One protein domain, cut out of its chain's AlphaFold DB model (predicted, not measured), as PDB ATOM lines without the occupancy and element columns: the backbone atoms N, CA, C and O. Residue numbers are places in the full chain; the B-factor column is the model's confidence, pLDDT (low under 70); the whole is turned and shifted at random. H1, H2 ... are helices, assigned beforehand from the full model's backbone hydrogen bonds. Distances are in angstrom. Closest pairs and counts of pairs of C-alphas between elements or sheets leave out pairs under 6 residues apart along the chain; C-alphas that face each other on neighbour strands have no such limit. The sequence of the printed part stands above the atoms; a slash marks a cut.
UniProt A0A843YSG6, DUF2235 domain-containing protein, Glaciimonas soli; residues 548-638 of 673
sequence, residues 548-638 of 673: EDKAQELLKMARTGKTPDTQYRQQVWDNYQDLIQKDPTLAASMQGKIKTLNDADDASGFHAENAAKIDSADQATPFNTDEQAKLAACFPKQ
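This is residues 548 to 638 of the 673 residues of the protein "DUF2235 domain-containing protein" of Glaciimonas soli (UniProt A0A843YSG6). The long helix H3 leaves a small head and folds back into H4, a helical hairpin that makes the length; in the head H1, H2 and H5 gather crosswise round H3's beginning. The 91 printed residues hold five named helices, H1 to H5 in order, all helix. The whole is only just compact, close to loose (radius of gyration of the C-alphas 14.3 A), spanning 44 by 27 by 21 A.

H3, residues 584 to 602, touches H4, residues 608 to 620, with residues 593 to 601 alone, opposite ways at a shallow tilt of 12 degrees; the closest C-alphas, Ala 600 and Ile 614, are 5.4 A apart. H1, residues 548 to 560, touches H5, residues 625 to 632, at a steep tilt of 65 degrees, closest at C-alphas 551 and 631, 5.3 A. In these helices every O i to N i+4 pair is within hydrogen-bond range.

H3 is 26.6 A long, from C-alpha 584 at (37.506, -7.746, 34.187). H2, residues 567 to 582, spans 22.9 A. H5 ends at (21.327, -4.847, 29.789).

The printed part has no cut and no long link. Residues 603 to 609 have pLDDT under 70.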
ATOM      1  N   GLU A 548      20.180  -7.435  23.509       89.81
ATOM      2  CA  GLU A 548      21.130  -7.185  22.428       89.81
ATOM      3  C   GLU A 548      21.166  -5.697  22.051       89.81
ATOM      4  O   GLU A 548      22.252  -5.123  22.056       89.81
ATOM      5  N   ASP A 549      20.020  -5.040  21.826       87.88
ATOM      6  CA  ASP A 549      19.959  -3.600  21.512       87.88
ATOM      7  C   ASP A 549      20.729  -2.769  22.562       87.88
ATOM      8  O   ASP A 549      21.519  -1.884  22.227       87.88
ATOM      9  N   LYS A 550      20.529  -3.092  23.847       92.44
ATOM     10  CA  LYS A 550      21.209  -2.459  24.989       92.44
ATOM     11  C   LYS A 550      22.722  -2.695  24.979       92.44
ATOM     12  O   LYS A 550      23.501  -1.755  25.137       92.44
ATOM     13  N   ALA A 551      23.147  -3.941  24.776       94.81
ATOM     14  CA  ALA A 551      24.560  -4.302  24.713       94.81
ATOM     15  C   ALA A 551      25.272  -3.619  23.534       94.81
ATOM     16  O   ALA A 551      26.387  -3.115  23.684       94.81
ATOM     17  N   GLN A 552      24.611  -3.542  22.376       91.94
ATOM     18  CA  GLN A 552      25.153  -2.876  21.194       91.94
ATOM     19  C   GLN A 552      25.281  -1.363  21.379       91.94
ATOM     20  O   GLN A 552      26.275  -0.782  20.938       91.94
ATOM     21  N   GLU A 553      24.337  -0.718  22.069       91.12
ATOM     22  CA  GLU A 553      24.477   0.708  22.369       91.12
ATOM     23  C   GLU A 553      25.663   0.977  23.302       91.12
ATOM     24  O   GLU A 553      26.445   1.891  23.039       91.12
ATOM     25  N   LEU A 554      25.869   0.156  24.337       94.81
ATOM     26  CA  LEU A 554      27.045   0.286  25.204       94.81
ATOM     27  C   LEU A 554      28.353   0.055  24.444       94.81
ATOM     28  O   LEU A 554      29.310   0.801  24.646       94.81
ATOM     29  N   LEU A 555      28.392  -0.919  23.526       95.06
ATOM     30  CA  LEU A 555      29.546  -1.134  22.649       95.06
ATOM     31  C   LEU A 555      29.840   0.101  21.801       95.06
ATOM     32  O   LEU A 555      30.989   0.527  21.710       95.06
ATOM     33  N   LYS A 556      28.809   0.713  21.219       92.44
ATOM     34  CA  LYS A 556      28.932   1.942  20.430       92.44
ATOM     35  C   LYS A 556      29.407   3.128  21.275       92.44
ATOM     36  O   LYS A 556      30.296   3.862  20.837       92.44
ATOM     37  N   MET A 557      28.860   3.321  22.475       92.62
ATOM     38  CA  MET A 557      29.304   4.374  23.399       92.62
ATOM     39  C   MET A 557      30.774   4.171  23.788       92.62
ATOM     40  O   MET A 557      31.581   5.088  23.642       92.62
ATOM     41  N   ALA A 558      31.148   2.947  24.169       94.38
ATOM     42  CA  ALA A 558      32.514   2.600  24.549       94.38
ATOM     43  C   ALA A 558      33.515   2.727  23.403       94.38
ATOM     44  O   ALA A 558      34.631   3.200  23.610       94.38
ATOM     45  N   ARG A 559      33.107   2.358  22.190       94.12
ATOM     46  CA  ARG A 559      33.931   2.463  20.987       94.12
ATOM     47  C   ARG A 559      34.174   3.909  20.564       94.12
ATOM     48  O   ARG A 559      35.280   4.247  20.162       94.12
ATOM     49  N   THR A 560      33.141   4.748  20.610       89.56
ATOM     50  CA  THR A 560      33.229   6.131  20.110       89.56
ATOM     51  C   THR A 560      33.795   7.111  21.131       89.56
ATOM     52  O   THR A 560      34.230   8.192  20.738       89.56
ATOM     53  N   GLY A 561      33.749   6.779  22.426       82.75
ATOM     54  CA  GLY A 561      34.178   7.668  23.509       82.75
ATOM     55  C   GLY A 561      33.377   8.974  23.592       82.75
ATOM     56  O   GLY A 561      33.807   9.913  24.258       82.75
ATOM     57  N   LYS A 562      32.237   9.066  22.891       80.38
ATOM     58  CA  LYS A 562      31.396  10.265  22.879       80.38
ATOM     59  C   LYS A 562      30.706  10.430  24.227       80.38
ATOM     60  O   LYS A 562      30.113   9.483  24.743       80.38
ATOM     61  N   THR A 563      30.740  11.652  24.752       73.00
ATOM     62  CA  THR A 563      30.023  12.011  25.975       73.00
ATOM     63  C   THR A 563      28.519  11.796  25.788       73.00
ATOM     64  O   THR A 563      27.982  12.229  24.762       73.00
ATOM     65  N   PRO A 564      27.833  11.159  26.753       85.12
ATOM     66  CA  PRO A 564      26.379  11.092  26.776       85.12
ATOM     67  C   PRO A 564      25.730  12.478  26.651       85.12
ATOM     68  O   PRO A 564      26.158  13.438  27.287       85.12
ATOM     69  N   ASP A 565      24.688  12.579  25.833       82.62
ATOM     70  CA  ASP A 565      23.962  13.816  25.521       82.62
ATOM     71  C   ASP A 565      22.703  14.021  26.381       82.62
ATOM     72  O   ASP A 565      22.145  15.117  26.421       82.62
ATOM     73  N   THR A 566      22.271  12.984  27.105       87.00
ATOM     74  CA  THR A 566      21.120  13.027  28.014       87.00
ATOM     75  C   THR A 566      21.488  12.540  29.412       87.00
ATOM     76  O   THR A 566      22.372  11.702  29.589       87.00
ATOM     77  N   GLN A 567      20.757  13.014  30.428       89.62
ATOM     78  CA  GLN A 567      20.927  12.546  31.810       89.62
ATOM     79  C   GLN A 567      20.705  11.029  31.935       89.62
ATOM     80  O   GLN A 567      21.415  10.361  32.683       89.62
ATOM     81  N   TYR A 568      19.751  10.476  31.178       90.00
ATOM     82  CA  TYR A 568      19.495   9.036  31.150       90.00
ATOM     83  C   TYR A 568      20.714   8.268  30.620       90.00
ATOM     84  O   TYR A 568      21.178   7.325  31.258       90.00
ATOM     85  N   ARG A 569      21.288   8.702  29.491       90.00
ATOM     86  CA  ARG A 569      22.485   8.072  28.913       90.00
ATOM     87  C   ARG A 569      23.718   8.250  29.787       90.00
ATOM     88  O   ARG A 569      24.548   7.347  29.825       90.00
ATOM     89  N   GLN A 570      23.821   9.364  30.510       92.38
ATOM     90  CA  GLN A 570      24.876   9.548  31.500       92.38
ATOM     91  C   GLN A 570      24.770   8.496  32.606       92.38
ATOM     92  O   GLN A 570      25.751   7.826  32.895       92.38
ATOM     93  N   GLN A 571      23.569   8.258  33.139       93.50
ATOM     94  CA  GLN A 571      23.360   7.215  34.144       93.50
ATOM     95  C   GLN A 571      23.679   5.810  33.606       93.50
ATOM     96  O   GLN A 571      24.320   5.020  34.296       93.50
ATOM     97  N   VAL A 572      23.268   5.495  32.372       94.06
ATOM     98  CA  VAL A 572      23.622   4.228  31.703       94.06
ATOM     99  C   VAL A 572      25.141   4.072  31.596       94.06
ATOM    100  O   VAL A 572      25.677   2.998  31.870       94.06
ATOM    101  N   TRP A 573      25.833   5.143  31.207       95.19
ATOM    102  CA  TRP A 573      27.282   5.158  31.066       95.19
ATOM    103  C   TRP A 573      27.996   4.963  32.403       95.19
ATOM    104  O   TRP A 573      28.902   4.139  32.487       95.19
ATOM    105  N   ASP A 574      27.556   5.657  33.451       95.69
ATOM    106  CA  ASP A 574      28.124   5.538  34.796       95.69
ATOM    107  C   ASP A 574      27.958   4.107  35.339       95.69
ATOM    108  O   ASP A 574      28.919   3.516  35.833       95.69
ATOM    109  N   ASN A 575      26.775   3.506  35.153       97.06
ATOM    110  CA  ASN A 575      26.521   2.104  35.502       97.06
ATOM    111  C   ASN A 575      27.441   1.145  34.730       97.06
ATOM    112  O   ASN A 575      27.957   0.183  35.295       97.06
ATOM    113  N   TYR A 576      27.663   1.404  33.439       97.06
ATOM    114  CA  TYR A 576      28.570   0.607  32.619       97.06
ATOM    115  C   TYR A 576      30.026   0.719  33.087       97.06
ATOM    116  O   TYR A 576      30.702  -0.305  33.174       97.06
ATOM    117  N   GLN A 577      30.499   1.923  33.425       95.75
ATOM    118  CA  GLN A 577      31.851   2.138  33.953       95.75
ATOM    119  C   GLN A 577      32.072   1.385  35.272       95.75
ATOM    120  O   GLN A 577      33.113   0.753  35.450       95.75
ATOM    121  N   ASP A 578      31.083   1.395  36.167       97.31
ATOM    122  CA  ASP A 578      31.114   0.615  37.407       97.31
ATOM    123  C   ASP A 578      31.118  -0.903  37.136       97.31
ATOM    124  O   ASP A 578      31.908  -1.642  37.732       97.31
ATOM    125  N   LEU A 579      30.303  -1.375  36.184       97.56
ATOM    126  CA  LEU A 579      30.247  -2.787  35.798       97.56
ATOM    127  C   LEU A 579      31.598  -3.296  35.276       97.56
ATOM    128  O   LEU A 579      32.086  -4.319  35.753       97.56
ATOM    129  N   ILE A 580      32.222  -2.599  34.323       96.94
ATOM    130  CA  ILE A 580      33.490  -3.058  33.726       96.94
ATOM    131  C   ILE A 580      34.672  -2.980  34.699       96.94
ATOM    132  O   ILE A 580      35.635  -3.725  34.541       96.94
ATOM    133  N   GLN A 581      34.608  -2.122  35.724       96.69
ATOM    134  CA  GLN A 581      35.590  -2.129  36.814       96.69
ATOM    135  C   GLN A 581      35.455  -3.379  37.693       96.69
ATOM    136  O   GLN A 581      36.456  -3.883  38.206       96.69
ATOM    137  N   LYS A 582      34.229  -3.886  37.862       97.69
ATOM    138  CA  LYS A 582      33.916  -5.055  38.698       97.69
ATOM    139  C   LYS A 582      34.012  -6.389  37.956       97.69
ATOM    140  O   LYS A 582      34.208  -7.412  38.606       97.69
ATOM    141  N   ASP A 583      33.899  -6.392  36.627       97.75
ATOM    142  CA  ASP A 583      33.973  -7.590  35.779       97.75
ATOM    143  C   ASP A 583      35.104  -7.470  34.730       97.75
ATOM    144  O   ASP A 583      34.860  -7.088  33.578       97.75
ATOM    145  N   PRO A 584      36.360  -7.812  35.098       96.94
ATOM    146  CA  PRO A 584      37.506  -7.746  34.187       96.94
ATOM    147  C   PRO A 584      37.368  -8.640  32.949       96.94
ATOM    148  O   PRO A 584      37.939  -8.334  31.901       96.94
ATOM    149  N   THR A 585      36.617  -9.742  33.045       97.50
ATOM    150  CA  THR A 585      36.371 -10.647  31.916       97.50
ATOM    151  C   THR A 585      35.472  -9.980  30.882       97.50
ATOM    152  O   THR A 585      35.802  -9.974  29.694       97.50
ATOM    153  N   LEU A 586      34.374  -9.358  31.322       97.62
ATOM    154  CA  LEU A 586      33.505  -8.583  30.437       97.62
ATOM    155  C   LEU A 586      34.244  -7.370  29.854       97.62
ATOM    156  O   LEU A 586      34.113  -7.095  28.662       97.62
ATOM    157  N   ALA A 587      35.071  -6.689  30.653       97.56
ATOM    158  CA  ALA A 587      35.899  -5.579  30.181       97.56
ATOM    159  C   ALA A 587      36.854  -6.008  29.050       97.56
ATOM    160  O   ALA A 587      36.933  -5.332  28.021       97.56
ATOM    161  N   ALA A 588      37.528  -7.153  29.200       97.75
ATOM    162  CA  ALA A 588      38.394  -7.714  28.164       97.75
ATOM    163  C   ALA A 588      37.613  -8.092  26.895       97.75
ATOM    164  O   ALA A 588      38.073  -7.809  25.788       97.75
ATOM    165  N   SER A 589      36.412  -8.669  27.040       97.19
ATOM    166  CA  SER A 589      35.526  -8.967  25.906       97.19
ATOM    167  C   SER A 589      35.127  -7.697  25.141       97.19
ATOM    168  O   SER A 589      35.294  -7.628  23.922       97.19
ATOM    169  N   MET A 590      34.691  -6.649  25.852       97.00
ATOM    170  CA  MET A 590      34.356  -5.345  25.262       97.00
ATOM    171  C   MET A 590      35.543  -4.745  24.500       97.00
ATOM    172  O   MET A 590      35.392  -4.337  23.350       97.00
ATOM    173  N   GLN A 591      36.734  -4.730  25.106       96.81
ATOM    174  CA  GLN A 591      37.952  -4.221  24.465       96.81
ATOM    175  C   GLN A 591      38.335  -5.027  23.220       96.81
ATOM    176  O   GLN A 591      38.687  -4.438  22.198       96.81
ATOM    177  N   GLY A 592      38.226  -6.358  23.282       97.31
ATOM    178  CA  GLY A 592      38.457  -7.237  22.137       97.31
ATOM    179  C   GLY A 592      37.525  -6.906  20.974       97.31
ATOM    180  O   GLY A 592      37.991  -6.685  19.859       97.31
ATOM    181  N   LYS A 593      36.221  -6.766  21.247       96.75
ATOM    182  CA  LYS A 593      35.219  -6.407  20.232       96.75
ATOM    183  C   LYS A 593      35.467  -5.016  19.640       96.75
ATOM    184  O   LYS A 593      35.394  -4.856  18.425       96.75
ATOM    185  N   ILE A 594      35.798  -4.021  20.468       95.88
ATOM    186  CA  ILE A 594      36.151  -2.663  20.011       95.88
ATOM    187  C   ILE A 594      37.359  -2.704  19.076       95.88
ATOM    188  O   ILE A 594      37.319  -2.094  18.009       95.88
ATOM    189  N   LYS A 595      38.408  -3.440  19.458       95.31
ATOM    190  CA  LYS A 595      39.610  -3.600  18.640       95.31
ATOM    191  C   LYS A 595      39.273  -4.218  17.284       95.31
ATOM    192  O   LYS A 595      39.612  -3.633  16.267       95.31
ATOM    193  N   THR A 596      38.542  -5.334  17.268       94.50
ATOM    194  CA  THR A 596      38.124  -6.004  16.026       94.50
ATOM    195  C   THR A 596      37.350  -5.074  15.092       94.50
ATOM    196  O   THR A 596      37.595  -5.079  13.889       94.50
ATOM    197  N   LEU A 597      36.440  -4.256  15.630       91.94
ATOM    198  CA  LEU A 597      35.676  -3.306  14.821       91.94
ATOM    199  C   LEU A 597      36.544  -2.153  14.291       91.94
ATOM    200  O   LEU A 597      36.375  -1.744  13.149       91.94
ATOM    201  N   ASN A 598      37.474  -1.628  15.093       90.94
ATOM    202  CA  ASN A 598      38.391  -0.572  14.648       90.94
ATOM    203  C   ASN A 598      39.359  -1.072  13.570       90.94
ATOM    204  O   ASN A 598      39.520  -0.403  12.555       90.94
ATOM    205  N   ASP A 599      39.919  -2.273  13.741       88.50
ATOM    206  CA  ASP A 599      40.806  -2.901  12.755       88.50
ATOM    207  C   ASP A 599      40.090  -3.107  11.398       88.50
ATOM    208  O   ASP A 599      40.717  -3.043  10.337       88.50
ATOM    209  N   ALA A 600      38.771  -3.341  11.414       87.12
ATOM    210  CA  ALA A 600      37.955  -3.462  10.205       87.12
ATOM    211  C   ALA A 600      37.686  -2.108   9.524       87.12
ATOM    212  O   ALA A 600      37.782  -2.020   8.297       87.12
ATOM    213  N   ASP A 601      37.398  -1.055  10.296       83.31
ATOM    214  CA  ASP A 601      37.189   0.298   9.765       83.31
ATOM    215  C   ASP A 601      38.481   0.886   9.178       83.31
ATOM    216  O   ASP A 601      38.444   1.485   8.104       83.31
ATOM    217  N   ASP A 602      39.635   0.658   9.808       77.00
ATOM    218  CA  ASP A 602      40.942   1.100   9.293       77.00
ATOM    219  C   ASP A 602      41.309   0.412   7.965       77.00
ATOM    220  O   ASP A 602      42.091   0.931   7.166       77.00
ATOM    221  N   ALA A 603      40.707  -0.747   7.691       66.88
ATOM    222  CA  ALA A 603      40.829  -1.439   6.418       66.88
ATOM    223  C   ALA A 603      39.822  -0.952   5.354       66.88
ATOM    224  O   ALA A 603      39.886  -1.425   4.222       66.88
ATOM    225  N   SER A 604      38.897  -0.032   5.658       59.56
ATOM    226  CA  SER A 604      37.805   0.354   4.749       59.56
ATOM    227  C   SER A 604      38.263   1.243   3.569       59.56
ATOM    228  O   SER A 604      38.293   2.467   3.616       59.56
ATOM    229  N   GLY A 605      38.615   0.607   2.448       60.03
ATOM    230  CA  GLY A 605      38.742   1.219   1.109       60.03
ATOM    231  C   GLY A 605      37.834   0.539   0.065       60.03
ATOM    232  O   GLY A 605      37.175  -0.449   0.376       60.03
ATOM    233  N   PHE A 606      37.833   0.987  -1.197       54.50
ATOM    234  CA  PHE A 606      36.956   0.471  -2.278       54.50
ATOM    235  C   PHE A 606      37.270  -0.963  -2.792       54.50
ATOM    236  O   PHE A 606      36.786  -1.359  -3.851       54.50
ATOM    237  N   HIS A 607      38.071  -1.765  -2.081       61.22
ATOM    238  CA  HIS A 607      38.444  -3.124  -2.496       61.22
ATOM    239  C   HIS A 607      37.527  -4.197  -1.886       61.22
ATOM    240  O   HIS A 607      37.160  -4.120  -0.717       61.22
ATOM    241  N   ALA A 608      37.209  -5.246  -2.655       60.16
ATOM    242  CA  ALA A 608      36.373  -6.371  -2.213       60.16
ATOM    243  C   ALA A 608      36.920  -7.094  -0.962       60.16
ATOM    244  O   ALA A 608      36.146  -7.585  -0.142       60.16
ATOM    245  N   GLU A 609      38.243  -7.096  -0.773       60.16
ATOM    246  CA  GLU A 609      38.913  -7.620   0.427       60.16
ATOM    247  C   GLU A 609      38.472  -6.906   1.716       60.16
ATOM    248  O   GLU A 609      38.518  -7.487   2.800       60.16
ATOM    249  N   ASN A 610      37.985  -5.668   1.611       72.75
ATOM    250  CA  ASN A 610      37.539  -4.880   2.755       72.75
ATOM    251  C   ASN A 610      36.111  -5.242   3.175       72.75
ATOM    252  O   ASN A 610      35.817  -5.260   4.366       72.75
ATOM    253  N   ALA A 611      35.248  -5.638   2.231       73.88
ATOM    254  CA  ALA A 611      33.915  -6.151   2.551       73.88
ATOM    255  C   ALA A 611      33.988  -7.474   3.337       73.88
ATOM    256  O   ALA A 611      33.241  -7.666   4.291       73.88
ATOM    257  N   ALA A 612      34.931  -8.357   2.988       80.06
ATOM    258  CA  ALA A 612      35.160  -9.605   3.719       80.06
ATOM    259  C   ALA A 612      35.690  -9.368   5.145       80.06
ATOM    260  O   ALA A 612      35.314 -10.091   6.069       80.06
ATOM    261  N   LYS A 613      36.534  -8.345   5.344       82.44
ATOM    262  CA  LYS A 613      37.019  -7.947   6.677       82.44
ATOM    263  C   LYS A 613      35.902  -7.384   7.552       82.44
ATOM    264  O   LYS A 613      35.819  -7.765   8.716       82.44
ATOM    265  N   ILE A 614      35.040  -6.531   6.993       84.50
ATOM    266  CA  ILE A 614      33.871  -5.986   7.698       84.50
ATOM    267  C   ILE A 614      32.937  -7.121   8.130       84.50
ATOM    268  O   ILE A 614      32.600  -7.214   9.303       84.50
ATOM    269  N   ASP A 615      32.602  -8.037   7.220       85.62
ATOM    270  CA  ASP A 615      31.753  -9.193   7.531       85.62
ATOM    271  C   ASP A 615      32.375 -10.105   8.605       85.62
ATOM    272  O   ASP A 615      31.705 -10.501   9.554       85.62
ATOM    273  N   SER A 616      33.685 -10.369   8.518       89.50
ATOM    274  CA  SER A 616      34.407 -11.152   9.537       89.50
ATOM    275  C   SER A 616      34.373 -10.477  10.912       89.50
ATOM    276  O   SER A 616      34.227 -11.145  11.938       89.50
ATOM    277  N   ALA A 617      34.499  -9.148  10.954       90.94
ATOM    278  CA  ALA A 617      34.394  -8.385  12.190       90.94
ATOM    279  C   ALA A 617      32.967  -8.413  12.748       90.94
ATOM    280  O   ALA A 617      32.790  -8.652  13.945       90.94
ATOM    281  N   ASP A 618      31.953  -8.241  11.900       88.81
ATOM    282  CA  ASP A 618      30.542  -8.324  12.282       88.81
ATOM    283  C   ASP A 618      30.157  -9.708  12.807       88.81
ATOM    284  O   ASP A 618      29.377  -9.791  13.758       88.81
ATOM    285  N   GLN A 619      30.752 -10.774  12.266       91.94
ATOM    286  CA  GLN A 619      30.594 -12.147  12.747       91.94
ATOM    287  C   GLN A 619      31.264 -12.380  14.114       91.94
ATOM    288  O   GLN A 619      30.725 -13.105  14.948       91.94
ATOM    289  N   ALA A 620      32.434 -11.784  14.368       92.50
ATOM    290  CA  ALA A 620      33.235 -12.038  15.575       92.50
ATOM    291  C   ALA A 620      32.802 -11.231  16.816       92.50
ATOM    292  O   ALA A 620      33.198 -11.513  17.949       92.50
ATOM    293  N   THR A 621      32.009 -10.187  16.613       94.06
ATOM    294  CA  THR A 621      31.678  -9.182  17.629       94.06
ATOM    295  C   THR A 621      30.283  -9.263  18.283       94.06
ATOM    296  O   THR A 621      30.092  -8.527  19.255       94.06
ATOM    297  N   PRO A 622      29.317 -10.131  17.901       92.88
ATOM    298  CA  PRO A 622      28.054 -10.260  18.630       92.88
ATOM    299  C   PRO A 622      28.265 -10.715  20.081       92.88
ATOM    300  O   PRO A 622      29.225 -11.419  20.396       92.88
ATOM    301  N   PHE A 623      27.376 -10.301  20.983       92.75
ATOM    302  CA  PHE A 623      27.411 -10.705  22.393       92.75
ATOM    303  C   PHE A 623      26.715 -12.050  22.604       92.75
ATOM    304  O   PHE A 623      25.691 -12.313  21.957       92.75
ATOM    305  N   ASN A 624      27.220 -12.873  23.521       90.50
ATOM    306  CA  ASN A 624      26.479 -14.041  24.014       90.50
ATOM    307  C   ASN A 624      25.382 -13.626  25.018       90.50
ATOM    308  O   ASN A 624      25.340 -12.475  25.454       90.50
ATOM    309  N   THR A 625      24.481 -14.544  25.375       86.81
ATOM    310  CA  THR A 625      23.320 -14.247  26.235       86.81
ATOM    311  C   THR A 625      23.713 -13.702  27.612       86.81
ATOM    312  O   THR A 625      23.082 -12.759  28.092       86.81
ATOM    313  N   ASP A 626      24.788 -14.212  28.218       90.75
ATOM    314  CA  ASP A 626      25.256 -13.766  29.538       90.75
ATOM    315  C   ASP A 626      25.826 -12.345  29.485       90.75
ATOM    316  O   ASP A 626      25.520 -11.505  30.334       90.75
ATOM    317  N   GLU A 627      26.635 -12.049  28.464       95.00
ATOM    318  CA  GLU A 627      27.150 -10.700  28.215       95.00
ATOM    319  C   GLU A 627      26.002  -9.716  27.987       95.00
ATOM    320  O   GLU A 627      25.982  -8.639  28.587       95.00
ATOM    321  N   GLN A 628      25.022 -10.097  27.159       93.31
ATOM    322  CA  GLN A 628      23.837  -9.282  26.902       93.31
ATOM    323  C   GLN A 628      23.062  -8.996  28.190       93.31
ATOM    324  O   GLN A 628      22.709  -7.846  28.432       93.31
ATOM    325  N   ALA A 629      22.820 -10.006  29.032       92.69
ATOM    326  CA  ALA A 629      22.095  -9.841  30.289       92.69
ATOM    327  C   ALA A 629      22.822  -8.893  31.259       92.69
ATOM    328  O   ALA A 629      22.202  -7.983  31.815       92.69
ATOM    329  N   LYS A 630      24.146  -9.047  31.416       96.12
ATOM    330  CA  LYS A 630      24.970  -8.163  32.261       96.12
ATOM    331  C   LYS A 630      24.945  -6.717  31.770       96.12
ATOM    332  O   LYS A 630      24.706  -5.805  32.556       96.12
ATOM    333  N   LEU A 631      25.157  -6.504  30.471       97.06
ATOM    334  CA  LEU A 631      25.155  -5.170  29.862       97.06
ATOM    335  C   LEU A 631      23.760  -4.529  29.899       97.06
ATOM    336  O   LEU A 631      23.629  -3.329  30.139       97.06
ATOM    337  N   ALA A 632      22.703  -5.322  29.719       94.88
ATOM    338  CA  ALA A 632      21.327  -4.847  29.789       94.88
ATOM    339  C   ALA A 632      20.933  -4.337  31.184       94.88
ATOM    340  O   ALA A 632      20.084  -3.445  31.275       94.88
ATOM    341  N   ALA A 633      21.557  -4.853  32.249       95.44
ATOM    342  CA  ALA A 633      21.333  -4.410  33.624       95.44
ATOM    343  C   ALA A 633      21.853  -2.986  33.902       95.44
ATOM    344  O   ALA A 633      21.408  -2.352  34.857       95.44
ATOM    345  N   CYS A 634      22.730  -2.440  33.049       96.12
ATOM    346  CA  CYS A 634      23.169  -1.044  33.146       96.12
ATOM    347  C   CYS A 634      22.056  -0.040  32.814       96.12
ATOM    348  O   CYS A 634      22.191   1.145  33.124       96.12
ATOM    349  N   PHE A 635      20.975  -0.485  32.166       94.12
ATOM    350  CA  PHE A 635      19.893   0.381  31.714       94.12
ATOM    351  C   PHE A 635      18.833   0.529  32.808       94.12
ATOM    352  O   PHE A 635      18.145  -0.451  33.112       94.12
ATOM    353  N   PRO A 636      18.659   1.733  33.386       93.00
ATOM    354  CA  PRO A 636      17.585   1.974  34.330       93.00
ATOM    355  C   PRO A 636      16.222   1.941  33.620       93.00
ATOM    356  O   PRO A 636      16.113   1.815  32.399       93.00
ATOM    357  N   LYS A 637      15.154   2.056  34.411       92.06
ATOM    358  CA  LYS A 637      13.776   2.103  33.913       92.06
ATOM    359  C   LYS A 637      13.601   3.226  32.879       92.06
ATOM    360  O   LYS A 637      13.902   4.380  33.173       92.06
ATOM    361  N   GLN A 638      13.084   2.895  31.699       91.31
ATOM    362  CA  GLN A 638      12.818   3.829  30.602       91.31
ATOM    363  C   GLN A 638      11.400   4.398  30.703       91.31
ATOM    364  O   GLN A 638      10.426   3.645  30.668       91.31
TER     365      GLN A 638